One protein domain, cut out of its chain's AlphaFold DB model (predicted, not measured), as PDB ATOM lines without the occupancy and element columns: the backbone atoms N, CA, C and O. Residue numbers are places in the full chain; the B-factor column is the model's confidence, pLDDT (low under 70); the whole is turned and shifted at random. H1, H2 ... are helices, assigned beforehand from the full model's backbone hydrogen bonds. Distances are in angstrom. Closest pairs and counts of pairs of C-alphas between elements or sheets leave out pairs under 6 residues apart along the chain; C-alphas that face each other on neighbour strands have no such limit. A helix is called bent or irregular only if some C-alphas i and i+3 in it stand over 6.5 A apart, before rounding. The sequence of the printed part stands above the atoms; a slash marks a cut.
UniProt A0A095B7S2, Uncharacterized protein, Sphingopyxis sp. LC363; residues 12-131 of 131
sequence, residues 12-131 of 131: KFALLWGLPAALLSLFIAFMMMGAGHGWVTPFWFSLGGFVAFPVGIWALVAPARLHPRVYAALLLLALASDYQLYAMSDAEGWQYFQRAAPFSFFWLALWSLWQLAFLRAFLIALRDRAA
ATOM      1  N   LYS A  12     201.288 177.883 185.524       92.75
ATOM      2  CA  LYS A  12     202.027 177.253 184.421       92.75
ATOM      3  C   LYS A  12     201.122 176.316 183.623       92.75
ATOM      4  O   LYS A  12     201.165 176.332 182.400       92.75
ATOM      5  N   PHE A  13     200.293 175.529 184.311       92.81
ATOM      6  CA  PHE A  13     199.325 174.643 183.670       92.81
ATOM      7  C   PHE A  13     198.304 175.427 182.834       92.81
ATOM      8  O   PHE A  13     198.051 175.082 181.684       92.81
ATOM      9  N   ALA A  14     197.763 176.512 183.389       94.31
ATOM     10  CA  ALA A  14     196.820 177.378 182.698       94.31
ATOM     11  C   ALA A  14     197.411 178.034 181.448       94.31
ATOM     12  O   ALA A  14     196.747 178.077 180.421       94.31
ATOM     13  N   LEU A  15     198.662 178.495 181.501       94.88
ATOM     14  CA  LEU A  15     199.345 179.048 180.330       94.88
ATOM     15  C   LEU A  15     199.624 177.967 179.278       94.88
ATOM     16  O   LEU A  15     199.375 178.192 178.097       94.88
ATOM     17  N   LEU A  16     200.084 176.786 179.710       95.38
ATOM     18  CA  LEU A  16     200.427 175.671 178.825       95.38
ATOM     19  C   LEU A  16     199.232 175.176 178.005       95.38
ATOM     20  O   LEU A  16     199.417 174.785 176.861       95.38
ATOM     21  N   TRP A  17     198.027 175.196 178.573       94.44
ATOM     22  CA  TRP A  17     196.818 174.727 177.889       94.44
ATOM     23  C   TRP A  17     195.943 175.860 177.349       94.44
ATOM     24  O   TRP A  17     195.276 175.695 176.330       94.44
ATOM     25  N   GLY A  18     195.962 177.023 177.996       95.38
ATOM     26  CA  GLY A  18     195.125 178.162 177.632       95.38
ATOM     27  C   GLY A  18     195.647 178.913 176.417       95.38
ATOM     28  O   GLY A  18     194.855 179.273 175.551       95.38
ATOM     29  N   LEU A  19     196.967 179.109 176.309       96.56
ATOM     30  CA  LEU A  19     197.547 179.807 175.158       96.56
ATOM     31  C   LEU A  19     197.373 179.018 173.851       96.56
ATOM     32  O   LEU A  19     196.939 179.625 172.874       96.56
ATOM     33  N   PRO A  20     197.609 177.689 173.796       97.12
ATOM     34  CA  PRO A  20     197.300 176.919 172.592       97.12
ATOM     35  C   PRO A  20     195.816 176.940 172.216       97.12
ATOM     36  O   PRO A  20     195.506 177.030 171.034       97.12
ATOM     37  N   ALA A  21     194.897 176.902 173.188       95.88
ATOM     38  CA  ALA A  21     193.462 177.008 172.909       95.88
ATOM     39  C   ALA A  21     193.092 178.377 172.306       95.88
ATOM     40  O   ALA A  21     192.346 178.434 171.328       95.88
ATOM     41  N   ALA A  22     193.667 179.464 172.832       96.88
ATOM     42  CA  ALA A  22     193.505 180.806 172.275       96.88
ATOM     43  C   ALA A  22     194.080 180.917 170.854       96.88
ATOM     44  O   ALA A  22     193.406 181.421 169.957       96.88
ATOM     45  N   LEU A  23     195.290 180.391 170.630       97.31
ATOM     46  CA  LEU A  23     195.930 180.356 169.312       97.31
ATOM     47  C   LEU A  23     195.107 179.559 168.302       97.31
ATOM     48  O   LEU A  23     194.917 180.015 167.179       97.31
ATOM     49  N   LEU A  24     194.591 178.396 168.701       96.50
ATOM     50  CA  LEU A  24     193.738 177.577 167.848       96.50
ATOM     51  C   LEU A  24     192.434 178.309 167.506       96.50
ATOM     52  O   LEU A  24     192.032 178.315 166.345       96.50
ATOM     53  N   SER A  25     191.807 178.975 168.482       96.00
ATOM     54  CA  SER A  25     190.602 179.784 168.257       96.00
ATOM     55  C   SER A  25     190.867 180.915 167.270       96.00
ATOM     56  O   SER A  25     190.121 181.055 166.300       96.00
ATOM     57  N   LEU A  26     191.962 181.655 167.458       95.25
ATOM     58  CA  LEU A  26     192.371 182.721 166.549       95.25
ATOM     59  C   LEU A  26     192.690 182.189 165.147       95.25
ATOM     60  O   LEU A  26     192.304 182.811 164.164       95.25
ATOM     61  N   PHE A  27     193.360 181.042 165.042       93.62
ATOM     62  CA  PHE A  27     193.682 180.421 163.759       93.62
ATOM     63  C   PHE A  27     192.418 180.069 162.965       93.62
ATOM     64  O   PHE A  27     192.317 180.414 161.789       93.62
ATOM     65  N   ILE A  28     191.426 179.443 163.607       92.12
ATOM     66  CA  ILE A  28     190.152 179.113 162.950       92.12
ATOM     67  C   ILE A  28     189.418 180.399 162.549       92.12
ATOM     68  O   ILE A  28     188.953 180.505 161.416       92.12
ATOM     69  N   ALA A  29     189.379 181.400 163.435       91.56
ATOM     70  CA  ALA A  29     188.762 182.691 163.148       91.56
ATOM     71  C   ALA A  29     189.425 183.413 161.963       91.56
ATOM     72  O   ALA A  29     188.747 183.963 161.098       91.56
ATOM     73  N   PHE A  30     190.756 183.367 161.886       90.06
ATOM     74  CA  PHE A  30     191.515 183.901 160.760       90.06
ATOM     75  C   PHE A  30     191.194 183.154 159.459       90.06
ATOM     76  O   PHE A  30     191.046 183.774 158.407       90.06
ATOM     77  N   MET A  31     191.015 181.833 159.518       87.81
ATOM     78  CA  MET A  31     190.620 181.057 158.341       87.81
ATOM     79  C   MET A  31     189.212 181.399 157.854       87.81
ATOM     80  O   MET A  31     188.983 181.472 156.647       87.81
ATOM     81  N   MET A  32     188.296 181.691 158.778       85.31
ATOM     82  CA  MET A  32     186.952 182.181 158.459       85.31
ATOM     83  C   MET A  32     186.991 183.584 157.823       85.31
ATOM     84  O   MET A  32     186.216 183.854 156.907       85.31
ATOM     85  N   MET A  33     187.938 184.443 158.227       82.88
ATOM     86  CA  MET A  33     188.179 185.756 157.607       82.88
ATOM     87  C   MET A  33     188.735 185.635 156.173       82.88
ATOM     88  O   MET A  33     188.292 186.351 155.272       82.88
ATOM     89  N   GLY A  34     189.685 184.718 155.946       68.62
ATOM     90  CA  GLY A  34     190.364 184.501 154.658       68.62
ATOM     91  C   GLY A  34     189.481 183.946 153.533       68.62
ATOM     92  O   GLY A  34     189.879 183.987 152.372       68.62
ATOM     93  N   ALA A  35     188.259 183.502 153.838       64.44
ATOM     94  CA  ALA A  35     187.285 183.017 152.856       64.44
ATOM     95  C   ALA A  35     186.674 184.125 151.958       64.44
ATOM     96  O   ALA A  35     185.684 183.886 151.274       64.44
ATOM     97  N   GLY A  36     187.245 185.339 151.941       56.28
ATOM     98  CA  GLY A  36     186.872 186.418 151.013       56.28
ATOM     99  C   GLY A  36     185.533 187.092 151.321       56.28
ATOM    100  O   GLY A  36     184.874 187.610 150.419       56.28
ATOM    101  N   HIS A  37     185.084 187.036 152.575       55.22
ATOM    102  CA  HIS A  37     183.684 187.288 152.920       55.22
ATOM    103  C   HIS A  37     183.449 188.290 154.061       55.22
ATOM    104  O   HIS A  37     182.303 188.581 154.362       55.22
ATOM    105  N   GLY A  38     184.488 188.875 154.663       62.50
ATOM    106  CA  GLY A  38     184.312 189.999 155.596       62.50
ATOM    107  C   GLY A  38     183.665 189.655 156.943       62.50
ATOM    108  O   GLY A  38     183.296 190.568 157.668       62.50
ATOM    109  N   TRP A  39     183.548 188.372 157.306       71.69
ATOM    110  CA  TRP A  39     183.094 187.955 158.636       71.69
ATOM    111  C   TRP A  39     184.260 188.055 159.627       71.69
ATOM    112  O   TRP A  39     185.044 187.114 159.787       71.69
ATOM    113  N   VAL A  40     184.440 189.242 160.217       84.19
ATOM    114  CA  VAL A  40     185.608 189.572 161.058       84.19
ATOM    115  C   VAL A  40     185.273 189.466 162.547       84.19
ATOM    116  O   VAL A  40     186.187 189.382 163.370       84.19
ATOM    117  N   THR A  41     183.989 189.401 162.916       87.31
ATOM    118  CA  THR A  41     183.563 189.253 164.318       87.31
ATOM    119  C   THR A  41     184.301 188.121 165.052       87.31
ATOM    120  O   THR A  41     184.906 188.404 166.090       87.31
ATOM    121  N   PRO A  42     184.384 186.875 164.533       88.38
ATOM    122  CA  PRO A  42     185.106 185.798 165.219       88.38
ATOM    123  C   PRO A  42     186.580 186.130 165.486       88.38
ATOM    124  O   PRO A  42     187.115 185.771 166.533       88.38
ATOM    125  N   PHE A  43     187.238 186.848 164.569       90.75
ATOM    126  CA  PHE A  43     188.648 187.221 164.696       90.75
ATOM    127  C   PHE A  43     188.871 188.169 165.875       90.75
ATOM    128  O   PHE A  43     189.716 187.901 166.731       90.75
ATOM    129  N   TRP A  44     188.078 189.240 165.962       91.50
ATOM    130  CA  TRP A  44     188.202 190.215 167.045       91.50
ATOM    131  C   TRP A  44     187.898 189.601 168.412       91.50
ATOM    132  O   TRP A  44     188.629 189.848 169.372       91.50
ATOM    133  N   PHE A  45     186.882 188.742 168.501       93.56
ATOM    134  CA  PHE A  45     186.551 188.053 169.750       93.56
ATOM    135  C   PHE A  45     187.619 187.037 170.164       93.56
ATOM    136  O   PHE A  45     187.967 186.960 171.346       93.56
ATOM    137  N   SER A  46     188.218 186.316 169.212       93.94
ATOM    138  CA  SER A  46     189.304 185.372 169.500       93.94
ATOM    139  C   SER A  46     190.538 186.019 170.135       93.94
ATOM    140  O   SER A  46     191.245 185.338 170.880       93.94
ATOM    141  N   LEU A  47     190.780 187.321 169.936       94.69
ATOM    142  CA  LEU A  47     191.838 188.041 170.660       94.69
ATOM    143  C   LEU A  47     191.578 188.069 172.173       94.69
ATOM    144  O   LEU A  47     192.499 187.858 172.963       94.69
ATOM    145  N   GLY A  48     190.318 188.229 172.589       94.44
ATOM    146  CA  GLY A  48     189.915 188.118 173.996       94.44
ATOM    147  C   GLY A  48     190.197 186.731 174.588       94.44
ATOM    148  O   GLY A  48     190.480 186.600 175.784       94.44
ATOM    149  N   GLY A  49     190.234 185.700 173.738       94.69
ATOM    150  CA  GLY A  49     190.606 184.335 174.098       94.69
ATOM    151  C   GLY A  49     191.981 184.220 174.767       94.69
ATOM    152  O   GLY A  49     192.142 183.397 175.668       94.69
ATOM    153  N   PHE A  50     192.953 185.070 174.417       96.44
ATOM    154  CA  PHE A  50     194.296 185.034 175.025       96.44
ATOM    155  C   PHE A  50     194.288 185.302 176.529       96.44
ATOM    156  O   PHE A  50     195.190 184.854 177.235       96.44
ATOM    157  N   VAL A  51     193.261 185.989 177.027       96.19
ATOM    158  CA  VAL A  51     193.024 186.159 178.461       96.19
ATOM    159  C   VAL A  51     192.007 185.130 178.948       96.19
ATOM    160  O   VAL A  51     192.247 184.448 179.946       96.19
ATOM    161  N   ALA A  52     190.894 184.966 178.232       95.06
ATOM    162  CA  ALA A  52     189.779 184.142 178.684       95.06
ATOM    163  C   ALA A  52     190.154 182.658 178.866       95.06
ATOM    164  O   ALA A  52     189.826 182.072 179.900       95.06
ATOM    165  N   PHE A  53     190.899 182.057 177.927       96.06
ATOM    166  CA  PHE A  53     191.288 180.645 178.011       96.06
ATOM    167  C   PHE A  53     192.240 180.357 179.183       96.06
ATOM    168  O   PHE A  53     191.909 179.484 179.994       96.06
ATOM    169  N   PRO A  54     193.381 181.063 179.359       96.25
ATOM    170  CA  PRO A  54     194.230 180.849 180.529       96.25
ATOM    171  C   PRO A  54     193.496 181.083 181.849       96.25
ATOM    172  O   PRO A  54     193.619 180.270 182.765       96.25
ATOM    173  N   VAL A  55     192.698 182.150 181.961       95.06
ATOM    174  CA  VAL A  55     191.992 182.449 183.216       95.06
ATOM    175  C   VAL A  55     190.916 181.394 183.507       95.06
ATOM    176  O   VAL A  55     190.818 180.943 184.649       95.06
ATOM    177  N   GLY A  56     190.175 180.929 182.496       94.62
ATOM    178  CA  GLY A  56     189.188 179.854 182.638       94.62
ATOM    179  C   GLY A  56     189.814 178.534 183.097       94.62
ATOM    180  O   GLY A  56     189.326 177.901 184.038       94.62
ATOM    181  N   ILE A  57     190.948 178.139 182.508       94.75
ATOM    182  CA  ILE A  57     191.671 176.928 182.926       94.75
ATOM    183  C   ILE A  57     192.244 177.092 184.334       94.75
ATOM    184  O   ILE A  57     192.112 176.180 185.152       94.75
ATOM    185  N   TRP A  58     192.843 178.243 184.648       94.81
ATOM    186  CA  TRP A  58     193.368 178.532 185.984       94.81
ATOM    187  C   TRP A  58     192.277 178.443 187.056       94.81
ATOM    188  O   TRP A  58     192.468 177.783 188.080       94.81
ATOM    189  N   ALA A  59     191.115 179.042 186.790       92.88
ATOM    190  CA  ALA A  59     189.942 178.968 187.648       92.88
ATOM    191  C   ALA A  59     189.508 177.521 187.915       92.88
ATOM    192  O   ALA A  59     189.171 177.183 189.047       92.88
ATOM    193  N   LEU A  60     189.560 176.660 186.898       92.69
ATOM    194  CA  LEU A  60     189.171 175.257 187.010       92.69
ATOM    195  C   LEU A  60     190.128 174.428 187.878       92.69
ATOM    196  O   LEU A  60     189.679 173.540 188.604       92.69
ATOM    197  N   VAL A  61     191.436 174.691 187.804       92.06
ATOM    198  CA  VAL A  61     192.453 173.929 188.558       92.06
ATOM    199  C   VAL A  61     192.726 174.490 189.955       92.06
ATOM    200  O   VAL A  61     193.301 173.793 190.792       92.06
ATOM    201  N   ALA A  62     192.323 175.735 190.220       90.88
ATOM    202  CA  ALA A  62     192.478 176.403 191.509       90.88
ATOM    203  C   ALA A  62     191.185 177.120 191.970       90.88
ATOM    204  O   ALA A  62     191.238 178.308 192.305       90.88
ATOM    205  N   PRO A  63     190.032 176.422 192.048       88.31
ATOM    206  CA  PRO A  63     188.718 177.044 192.265       88.31
ATOM    207  C   PRO A  63     188.570 177.740 193.628       88.31
ATOM    208  O   PRO A  63     187.785 178.669 193.779       88.31
ATOM    209  N   ALA A  64     189.359 177.338 194.627       86.25
ATOM    210  CA  ALA A  64     189.333 177.933 195.962       86.25
ATOM    211  C   ALA A  64     190.052 179.296 196.059       86.25
ATOM    212  O   ALA A  64     190.014 179.931 197.112       86.25
ATOM    213  N   ARG A  65     190.741 179.752 195.000       86.12
ATOM    214  CA  ARG A  65     191.557 180.980 195.054       86.12
ATOM    215  C   ARG A  65     190.777 182.272 194.851       86.12
ATOM    216  O   ARG A  65     191.285 183.326 195.222       86.12
ATOM    217  N   LEU A  66     189.582 182.215 194.270       87.06
ATOM    218  CA  LEU A  66     188.743 183.392 194.052       87.06
ATOM    219  C   LEU A  66     187.478 183.345 194.908       87.06
ATOM    220  O   LEU A  66     186.953 182.290 195.261       87.06
ATOM    221  N   HIS A  67     186.958 184.528 195.223       90.56
ATOM    222  CA  HIS A  67     185.656 184.657 195.863       90.56
ATOM    223  C   HIS A  67     184.532 184.329 194.852       90.56
ATOM    224  O   HIS A  67     184.621 184.780 193.711       90.56
ATOM    225  N   PRO A  68     183.427 183.656 195.240       90.38
ATOM    226  CA  PRO A  68     182.296 183.354 194.352       90.38
ATOM    227  C   PRO A  68     181.734 184.563 193.599       90.38
ATOM    228  O   PRO A  68     181.334 184.449 192.449       90.38
ATOM    229  N   ARG A  69     181.760 185.749 194.221       92.69
ATOM    230  CA  ARG A  69     181.369 187.013 193.566       92.69
ATOM    231  C   ARG A  69     182.240 187.356 192.352       92.69
ATOM    232  O   ARG A  69     181.723 187.895 191.384       92.69
ATOM    233  N   VAL A  70     183.534 187.027 192.386       93.19
ATOM    234  CA  VAL A  70     184.444 187.226 191.245       93.19
ATOM    235  C   VAL A  70     184.067 186.279 190.110       93.19
ATOM    236  O   VAL A  70     183.963 186.711 188.970       93.19
ATOM    237  N   TYR A  71     183.779 185.010 190.416       92.69
ATOM    238  CA  TYR A  71     183.281 184.067 189.413       92.69
ATOM    239  C   TYR A  71     181.957 184.513 188.792       92.69
ATOM    240  O   TYR A  71     181.818 184.465 187.575       92.69
ATOM    241  N   ALA A  72     181.013 184.997 189.602       93.75
ATOM    242  CA  ALA A  72     179.756 185.540 189.100       93.75
ATOM    243  C   ALA A  72     179.990 186.733 188.155       93.75
ATOM    244  O   ALA A  72     179.400 186.777 187.081       93.75
ATOM    245  N   ALA A  73     180.895 187.654 188.503       95.00
ATOM    246  CA  ALA A  73     181.255 188.774 187.634       95.00
ATOM    247  C   ALA A  73     181.891 188.314 186.307       95.00
ATOM    248  O   ALA A  73     181.545 188.835 185.251       95.00
ATOM    249  N   LEU A  74     182.773 187.310 186.342       93.62
ATOM    250  CA  LEU A  74     183.383 186.735 185.136       93.62
ATOM    251  C   LEU A  74     182.357 186.015 184.249       93.62
ATOM    252  O   LEU A  74     182.435 186.114 183.028       93.62
ATOM    253  N   LEU A  75     181.375 185.331 184.843       95.38
ATOM    254  CA  LEU A  75     180.270 184.713 184.104       95.38
ATOM    255  C   LEU A  75     179.345 185.763 183.477       95.38
ATOM    256  O   LEU A  75     178.934 185.599 182.334       95.38
ATOM    257  N   LEU A  76     179.060 186.866 184.176       96.56
ATOM    258  CA  LEU A  76     178.319 187.990 183.593       96.56
ATOM    259  C   LEU A  76     179.084 188.623 182.425       96.56
ATOM    260  O   LEU A  76     178.482 188.938 181.403       96.56
ATOM    261  N   LEU A  77     180.409 188.761 182.545       95.00
ATOM    262  CA  LEU A  77     181.257 189.233 181.450       95.00
ATOM    263  C   LEU A  77     181.239 188.264 180.258       95.00
ATOM    264  O   LEU A  77     181.222 188.713 179.113       95.00
ATOM    265  N   ALA A  78     181.202 186.953 180.510       94.69
ATOM    266  CA  ALA A  78     181.061 185.945 179.463       94.69
ATOM    267  C   ALA A  78     179.738 186.092 178.708       94.69
ATOM    268  O   ALA A  78     179.754 186.221 177.490       94.69
ATOM    269  N   LEU A  79     178.622 186.206 179.432       96.62
ATOM    270  CA  LEU A  79     177.306 186.433 178.829       96.62
ATOM    271  C   LEU A  79     177.245 187.745 178.037       96.62
ATOM    272  O   LEU A  79     176.672 187.784 176.950       96.62
ATOM    273  N   ALA A  80     177.854 188.815 178.552       96.44
ATOM    274  CA  ALA A  80     177.947 190.084 177.834       96.44
ATOM    275  C   ALA A  80     178.762 189.942 176.537       96.44
ATOM    276  O   ALA A  80     178.375 190.484 175.503       96.44
ATOM    277  N   SER A  81     179.852 189.170 176.582       94.88
ATOM    278  CA  SER A  81     180.675 188.868 175.408       94.88
ATOM    279  C   SER A  81     179.888 188.058 174.377       94.88
ATOM    280  O   SER A  81     179.933 188.388 173.197       94.88
ATOM    281  N   ASP A  82     179.112 187.061 174.800       95.19
ATOM    282  CA  ASP A  82     178.275 186.262 173.896       95.19
ATOM    283  C   ASP A  82     177.159 187.086 173.256       95.19
ATOM    284  O   ASP A  82     176.894 186.954 172.062       95.19
ATOM    285  N   TYR A  83     176.532 187.979 174.025       95.44
ATOM    286  CA  TYR A  83     175.538 188.901 173.486       95.44
ATOM    287  C   TYR A  83     176.152 189.833 172.436       95.44
ATOM    288  O   TYR A  83     175.584 190.012 171.359       95.44
ATOM    289  N   GLN A  84     177.326 190.402 172.720       94.25
ATOM    290  CA  GLN A  84     178.015 191.276 171.775       94.25
ATOM    291  C   GLN A  84     178.458 190.504 170.523       94.25
ATOM    292  O   GLN A  84     178.298 191.007 169.412       94.25
ATOM    293  N   LEU A  85     178.951 189.274 170.687       91.56
ATOM    294  CA  LEU A  85     179.297 188.378 169.586       91.56
ATOM    295  C   LEU A  85     178.084 188.126 168.688       91.56
ATOM    296  O   LEU A  85     178.191 188.237 167.467       91.56
ATOM    297  N   TYR A  86     176.938 187.806 169.291       90.88
ATOM    298  CA  TYR A  86     175.686 187.596 168.579       90.88
ATOM    299  C   TYR A  86     175.257 188.858 167.826       90.88
ATOM    300  O   TYR A  86     175.037 188.789 166.621       90.88
ATOM    301  N   ALA A  87     175.217 190.012 168.496       90.69
ATOM    302  CA  ALA A  87     174.797 191.275 167.890       90.69
ATOM    303  C   ALA A  87     175.686 191.685 166.702       90.69
ATOM    304  O   ALA A  87     175.180 192.137 165.677       90.69
ATOM    305  N   MET A  88     177.006 191.505 166.814       87.88
ATOM    306  CA  MET A  88     177.937 191.798 165.719       87.88
ATOM    307  C   MET A  88     177.826 190.773 164.583       87.88
ATOM    308  O   MET A  88     177.852 191.151 163.415       87.88
ATOM    309  N   SER A  89     177.619 189.494 164.908       86.25
ATOM    310  CA  SER A  89     177.408 188.446 163.900       86.25
ATOM    311  C   SER A  89     176.097 188.634 163.132       86.25
ATOM    312  O   SER A  89     176.057 188.391 161.927       86.25
ATOM    313  N   ASP A  90     175.036 189.077 163.808       86.06
ATOM    314  CA  ASP A  90     173.747 189.391 163.188       86.06
ATOM    315  C   ASP A  90     173.867 190.593 162.239       86.06
ATOM    316  O   ASP A  90     173.410 190.527 161.099       86.06
ATOM    317  N   ALA A  91     174.591 191.637 162.661       84.81
ATOM    318  CA  ALA A  91     174.877 192.805 161.830       84.81
ATOM    319  C   ALA A  91     175.721 192.475 160.583       84.81
ATOM    320  O   ALA A  91     175.527 193.089 159.534       84.81
ATOM    321  N   GLU A  92     176.645 191.513 160.678       81.12
ATOM    322  CA  GLU A  92     177.426 191.036 159.529       81.12
ATOM    323  C   GLU A  92     176.591 190.132 158.599       81.12
ATOM    324  O   GLU A  92     176.833 190.119 157.397       81.12
ATOM    325  N   GLY A  93     175.560 189.448 159.105       81.12
ATOM    326  CA  GLY A  93     174.562 188.727 158.312       81.12
ATOM    327  C   GLY A  93     174.752 187.203 158.260       81.12
ATOM    328  O   GLY A  93     175.830 186.668 157.995       81.12
ATOM    329  N   TRP A  94     173.646 186.469 158.432       75.31
ATOM    330  CA  TRP A  94     173.637 185.004 158.594       75.31
ATOM    331  C   TRP A  94     174.221 184.199 157.418       75.31
ATOM    332  O   TRP A  94     174.716 183.084 157.593       75.31
ATOM    333  N   GLN A  95     174.198 184.757 156.205       76.19
ATOM    334  CA  GLN A  95     174.710 184.082 155.005       76.19
ATOM    335  C   GLN A  95     176.207 183.755 155.111       76.19
ATOM    336  O   GLN A  95     176.666 182.774 154.522       76.19
ATOM    337  N   TYR A  96     176.969 184.528 155.886       71.56
ATOM    338  CA  TYR A  96     178.391 184.274 156.113       71.56
ATOM    339  C   TYR A  96     178.637 183.077 157.026       71.56
ATOM    340  O   TYR A  96     179.516 182.258 156.750       71.56
ATOM    341  N   PHE A  97     177.790 182.913 158.042       73.25
ATOM    342  CA  PHE A  97     177.843 181.775 158.950       73.25
ATOM    343  C   PHE A  97     177.647 180.446 158.205       73.25
ATOM    344  O   PHE A  97     178.344 179.469 158.482       73.25
ATOM    345  N   GLN A  98     176.744 180.425 157.215       76.50
ATOM    346  CA  GLN A  98     176.458 179.247 156.388       76.50
ATOM    347  C   GLN A  98     177.617 178.862 155.459       76.50
ATOM    348  O   GLN A  98     177.877 177.676 155.266       76.50
ATOM    349  N   ARG A  99     178.343 179.837 154.900       77.19
ATOM    350  CA  ARG A  99     179.480 179.564 153.998       77.19
ATOM    351  C   ARG A  99     180.689 179.002 154.739       77.19
ATOM    352  O   ARG A  99     181.392 178.154 154.203       77.19
ATOM    353  N   ALA A 100     180.900 179.440 155.977       77.12
ATOM    354  CA  ALA A 100     181.967 178.948 156.844       77.12
ATOM    355  C   ALA A 100     181.530 177.781 157.753       77.12
ATOM    356  O   ALA A 100     182.302 177.374 158.620       77.12
ATOM    357  N   ALA A 101     180.322 177.230 157.558       72.19
ATOM    358  CA  ALA A 101     179.605 176.380 158.515       72.19
ATOM    359  C   ALA A 101     180.457 175.369 159.312       72.19
ATOM    360  O   ALA A 101     180.388 175.416 160.541       72.19
ATOM    361  N   PRO A 102     181.283 174.487 158.706       81.50
ATOM    362  CA  PRO A 102     182.064 173.531 159.495       81.50
ATOM    363  C   PRO A 102     183.070 174.216 160.437       81.50
ATOM    364  O   PRO A 102     183.226 173.795 161.584       81.50
ATOM    365  N   PHE A 103     183.705 175.304 159.996       87.19
ATOM    366  CA  PHE A 103     184.628 176.083 160.823       87.19
ATOM    367  C   PHE A 103     183.886 176.917 161.870       87.19
ATOM    368  O   PHE A 103     184.348 176.994 163.005       87.19
ATOM    369  N   SER A 104     182.713 177.463 161.531       86.62
ATOM    370  CA  SER A 104     181.867 178.237 162.448       86.62
ATOM    371  C   SER A 104     181.477 177.436 163.687       86.62
ATOM    372  O   SER A 104     181.629 177.912 164.812       86.62
ATOM    373  N   PHE A 105     181.013 176.195 163.502       88.88
ATOM    374  CA  PHE A 105     180.626 175.337 164.622       88.88
ATOM    375  C   PHE A 105     181.826 174.931 165.475       88.88
ATOM    376  O   PHE A 105     181.737 174.940 166.703       88.88
ATOM    377  N   PHE A 106     182.959 174.614 164.842       91.31
ATOM    378  CA  PHE A 106     184.176 174.263 165.569       91.31
ATOM    379  C   PHE A 106     184.715 175.449 166.379       91.31
ATOM    380  O   PHE A 106     185.083 175.296 167.545       91.31
ATOM    381  N   TRP A 107     184.692 176.646 165.793       93.25
ATOM    382  CA  TRP A 107     185.078 177.876 166.467       93.25
ATOM    383  C   TRP A 107     184.162 178.196 167.653       93.25
ATOM    384  O   TRP A 107     184.671 178.453 168.740       93.25
ATOM    385  N   LEU A 108     182.836 178.101 167.493       92.19
ATOM    386  CA  LEU A 108     181.878 178.316 168.589       92.19
ATOM    387  C   LEU A 108     182.056 177.305 169.725       92.19
ATOM    388  O   LEU A 108     181.995 177.672 170.903       92.19
ATOM    389  N   ALA A 109     182.297 176.037 169.387       94.12
ATOM    390  CA  ALA A 109     182.574 175.007 170.380       94.12
ATOM    391  C   ALA A 109     183.829 175.359 171.188       94.12
ATOM    392  O   ALA A 109     183.803 175.310 172.417       94.12
ATOM    393  N   LEU A 110     184.900 175.778 170.507       94.25
ATOM    394  CA  LEU A 110     186.142 176.200 171.145       94.25
ATOM    395  C   LEU A 110     185.945 177.466 171.993       94.25
ATOM    396  O   LEU A 110     186.373 177.485 173.147       94.25
ATOM    397  N   TRP A 111     185.250 178.477 171.464       95.38
ATOM    398  CA  TRP A 111     184.874 179.702 172.176       95.38
ATOM    399  C   TRP A 111     184.132 179.396 173.480       95.38
ATOM    400  O   TRP A 111     184.429 179.984 174.511       95.38
ATOM    401  N   SER A 112     183.241 178.409 173.485       95.31
ATOM    402  CA  SER A 112     182.441 178.078 174.670       95.31
ATOM    403  C   SER A 112     183.246 177.393 175.791       95.31
ATOM    404  O   SER A 112     182.831 177.399 176.952       95.31
ATOM    405  N   LEU A 113     184.414 176.799 175.498       94.94
ATOM    406  CA  LEU A 113     185.146 175.971 176.473       94.94
ATOM    407  C   LEU A 113     185.599 176.740 177.719       94.94
ATOM    408  O   LEU A 113     185.526 176.210 178.831       94.94
ATOM    409  N   TRP A 114     186.072 177.978 177.563       94.00
ATOM    410  CA  TRP A 114     186.555 178.763 178.704       94.00
ATOM    411  C   TRP A 114     185.408 179.171 179.643       94.00
ATOM    412  O   TRP A 114     185.595 179.232 180.860       94.00
ATOM    413  N   GLN A 115     184.204 179.364 179.102       95.12
ATOM    414  CA  GLN A 115     183.004 179.676 179.879       95.12
ATOM    415  C   GLN A 115     182.555 178.470 180.702       95.12
ATOM    416  O   GLN A 115     182.277 178.595 181.896       95.12
ATOM    417  N   LEU A 116     182.568 177.278 180.096       95.38
ATOM    418  CA  LEU A 116     182.283 176.023 180.796       95.38
ATOM    419  C   LEU A 116     183.293 175.766 181.921       95.38
ATOM    420  O   LEU A 116     182.916 175.310 183.005       95.38
ATOM    421  N   ALA A 117     184.568 176.103 181.700       94.25
ATOM    422  CA  ALA A 117     185.596 176.029 182.733       94.25
ATOM    423  C   ALA A 117     185.285 176.962 183.919       94.25
ATOM    424  O   ALA A 117     185.357 176.519 185.070       94.25
ATOM    425  N   PHE A 118     184.860 178.206 183.663       94.56
ATOM    426  CA  PHE A 118     184.429 179.128 184.721       94.56
ATOM    427  C   PHE A 118     183.175 178.665 185.449       94.56
ATOM    428  O   PHE A 118     183.150 178.699 186.679       94.56
ATOM    429  N   LEU A 119     182.156 178.208 184.721       96.25
ATOM    430  CA  LEU A 119     180.921 177.714 185.321       96.25
ATOM    431  C   LEU A 119     181.220 176.551 186.269       96.25
ATOM    432  O   LEU A 119     180.779 176.539 187.417       96.25
ATOM    433  N   ARG A 120     182.044 175.598 185.828       95.94
ATOM    434  CA  ARG A 120     182.456 174.475 186.670       95.94
ATOM    435  C   ARG A 120     183.257 174.933 187.891       95.94
ATOM    436  O   ARG A 120     183.000 174.441 188.987       95.94
ATOM    437  N   ALA A 121     184.193 175.868 187.726       94.19
ATOM    438  CA  ALA A 121     184.955 176.433 188.841       94.19
ATOM    439  C   ALA A 121     184.046 177.126 189.871       94.19
ATOM    440  O   ALA A 121     184.205 176.912 191.072       94.19
ATOM    441  N   PHE A 122     183.057 177.890 189.403       95.19
ATOM    442  CA  PHE A 122     182.068 178.559 190.243       95.19
ATOM    443  C   PHE A 122     181.248 177.567 191.070       95.19
ATOM    444  O   PHE A 122     181.134 177.731 192.284       95.19
ATOM    445  N   LEU A 123     180.732 176.508 190.439       95.44
ATOM    446  CA  LEU A 123     179.953 175.474 191.126       95.44
ATOM    447  C   LEU A 123     180.778 174.746 192.197       95.44
ATOM    448  O   LEU A 123     180.264 174.469 193.282       95.44
ATOM    449  N   ILE A 124     182.062 174.476 191.930       93.06
ATOM    450  CA  ILE A 124     182.979 173.903 192.929       93.06
ATOM    451  C   ILE A 124     183.172 174.883 194.095       93.06
ATOM    452  O   ILE A 124     183.001 174.496 195.248       93.06
ATOM    453  N   ALA A 125     183.461 176.153 193.799       90.50
ATOM    454  CA  ALA A 125     183.692 177.179 194.814       90.50
ATOM    455  C   ALA A 125     182.456 177.455 195.692       90.50
ATOM    456  O   ALA A 125     182.607 177.768 196.873       90.50
ATOM    457  N   LEU A 126     181.244 177.346 195.137       92.19
ATOM    458  CA  LEU A 126     179.998 177.436 195.904       92.19
ATOM    459  C   LEU A 126     179.821 176.235 196.833       92.19
ATOM    460  O   LEU A 126     179.552 176.418 198.018       92.19
ATOM    461  N   ARG A 127     179.994 175.016 196.307       91.69
ATOM    462  CA  ARG A 127     179.843 173.783 197.088       91.69
ATOM    463  C   ARG A 127     180.802 173.752 198.273       91.69
ATOM    464  O   ARG A 127     180.382 173.447 199.381       91.69
ATOM    465  N   ASP A 128     182.066 174.091 198.044       86.94
ATOM    466  CA  ASP A 128     183.110 174.017 199.070       86.94
ATOM    467  C   ASP A 128     182.932 175.073 200.186       86.94
ATOM    468  O   ASP A 128     183.592 174.981 201.214       86.94
ATOM    469  N   ARG A 129     182.052 176.071 200.005       81.69
ATOM    470  CA  ARG A 129     181.680 177.053 201.044       81.69
ATOM    471  C   ARG A 129     180.384 176.726 201.781       81.69
ATOM    472  O   ARG A 129     180.098 177.359 202.791       81.69
ATOM    473  N   ALA A 130     179.577 175.823 201.232       79.44
ATOM    474  CA  ALA A 130     178.340 175.358 201.851       79.44
ATOM    475  C   ALA A 130     178.558 174.132 202.759       79.44
ATOM    476  O   ALA A 130     177.656 173.790 203.519       79.44
ATOM    477  N   ALA A 131     179.720 173.477 202.645       70.69
ATOM    478  CA  ALA A 131     180.179 172.365 203.482       70.69
ATOM    479  C   ALA A 131     181.032 172.868 204.653       70.69
ATOM    480  O   ALA A 131     180.969 172.222 205.721       70.69
TER     481      ALA A 131
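Overview. This is residues 12 to 131 of the 131 residues of an uncharacterized protein of Sphingopyxis sp. LC363 (UniProt A0A095B7S2). This is an elongated bundle of long helices running back and forth: H1, H2 and H3 stand side by side with H2 in the middle, and the bent helix H5 runs along one side of this row, its arm H5a packing on H1 and its arm H5b on H2 and H3. The short helix H4 sits at one end of the bundle, at the turn from H3 into H5. The printed part has 120 residues, with five named helices in the order H1, H2, H3, H4, H5 and no named strand, and its class is all helix. It is compact, with a radius of gyration of the C-alphas of 15.6 A, and spans 53 by 28 by 19 A.

Arrangement. The longest helix, H5, residues 101 to 130, was assigned as one helix by its hydrogen bonds but is bent: C-alphas 111 and 114 are 6.8 A apart. Its arms, H5a, residues 101 to 111, and H5b, residues 114 to 130, stand at a shallow tilt of 31 degrees. H2, residues 41 to 61, with residues 52 to 61 alone, touches residues 114 to 121 of H5b, the same way at a shallow tilt of 30 degrees; the closest C-alphas, of Leu 60 and Ala 121, are 4.7 A apart. H3, residues 68 to 92, with residues 68 to 78 alone, touches H5b, opposite ways at 23 degrees, a shallow tilt; the closest C-alphas, of Tyr 71 and Phe 122, are 5.7 A apart. H1, residues 12 to 34, touches H5a, opposite ways at a shallow tilt of 26 degrees; the closest C-alphas, of Ser 25 and Trp 107, are 6.1 A apart. H1 and H2 form a helical hairpin at a shallow tilt of 17 degrees, with the C-alphas of Gly 18 and Pro 54 closest at 4.1 A. H2 and H3 form another, at a shallow tilt of 19 degrees, where residues 41 to 45 of H2 alone touch residues 85 to 92 of H3; the closest C-alphas, of Thr 41 and Ser 89, are 6.2 A apart. H1 and H3 are apart. H4, residues 94 to 99, is close to but not clearly touching H5a; the closest C-alphas, of Phe 97 and Ser 104, are 6.4 A apart. Every O i to N i+4 pair is within hydrogen-bond range in H3, H4 and H5a, against 18 of 19 in H1, 12 of 17 in H2 and 12 of 13 in H5b.

Along the chain. H1 begins at C-alpha 12, (202.027, 177.253, 184.421), and measures 32.8 A from first to last C-alpha. H2 measures 30.0 A and has a kink of 50 degrees near residue 48. H3 measures 36.0 A and H4 9.2 A. H5a measures 15.0 A and H5b 24.8 A, ending at C-alpha 130, (178.340, 175.358, 201.851).

Size, cuts and confidence. The two C-alphas farthest apart, those of Gly 36 and Ala 131, are 54.7 A apart. The printed part has no cut and no long link. Residues 34 to 38, of which 34 belongs to H1, have pLDDT under 70; the mean of the printed part is 89.4.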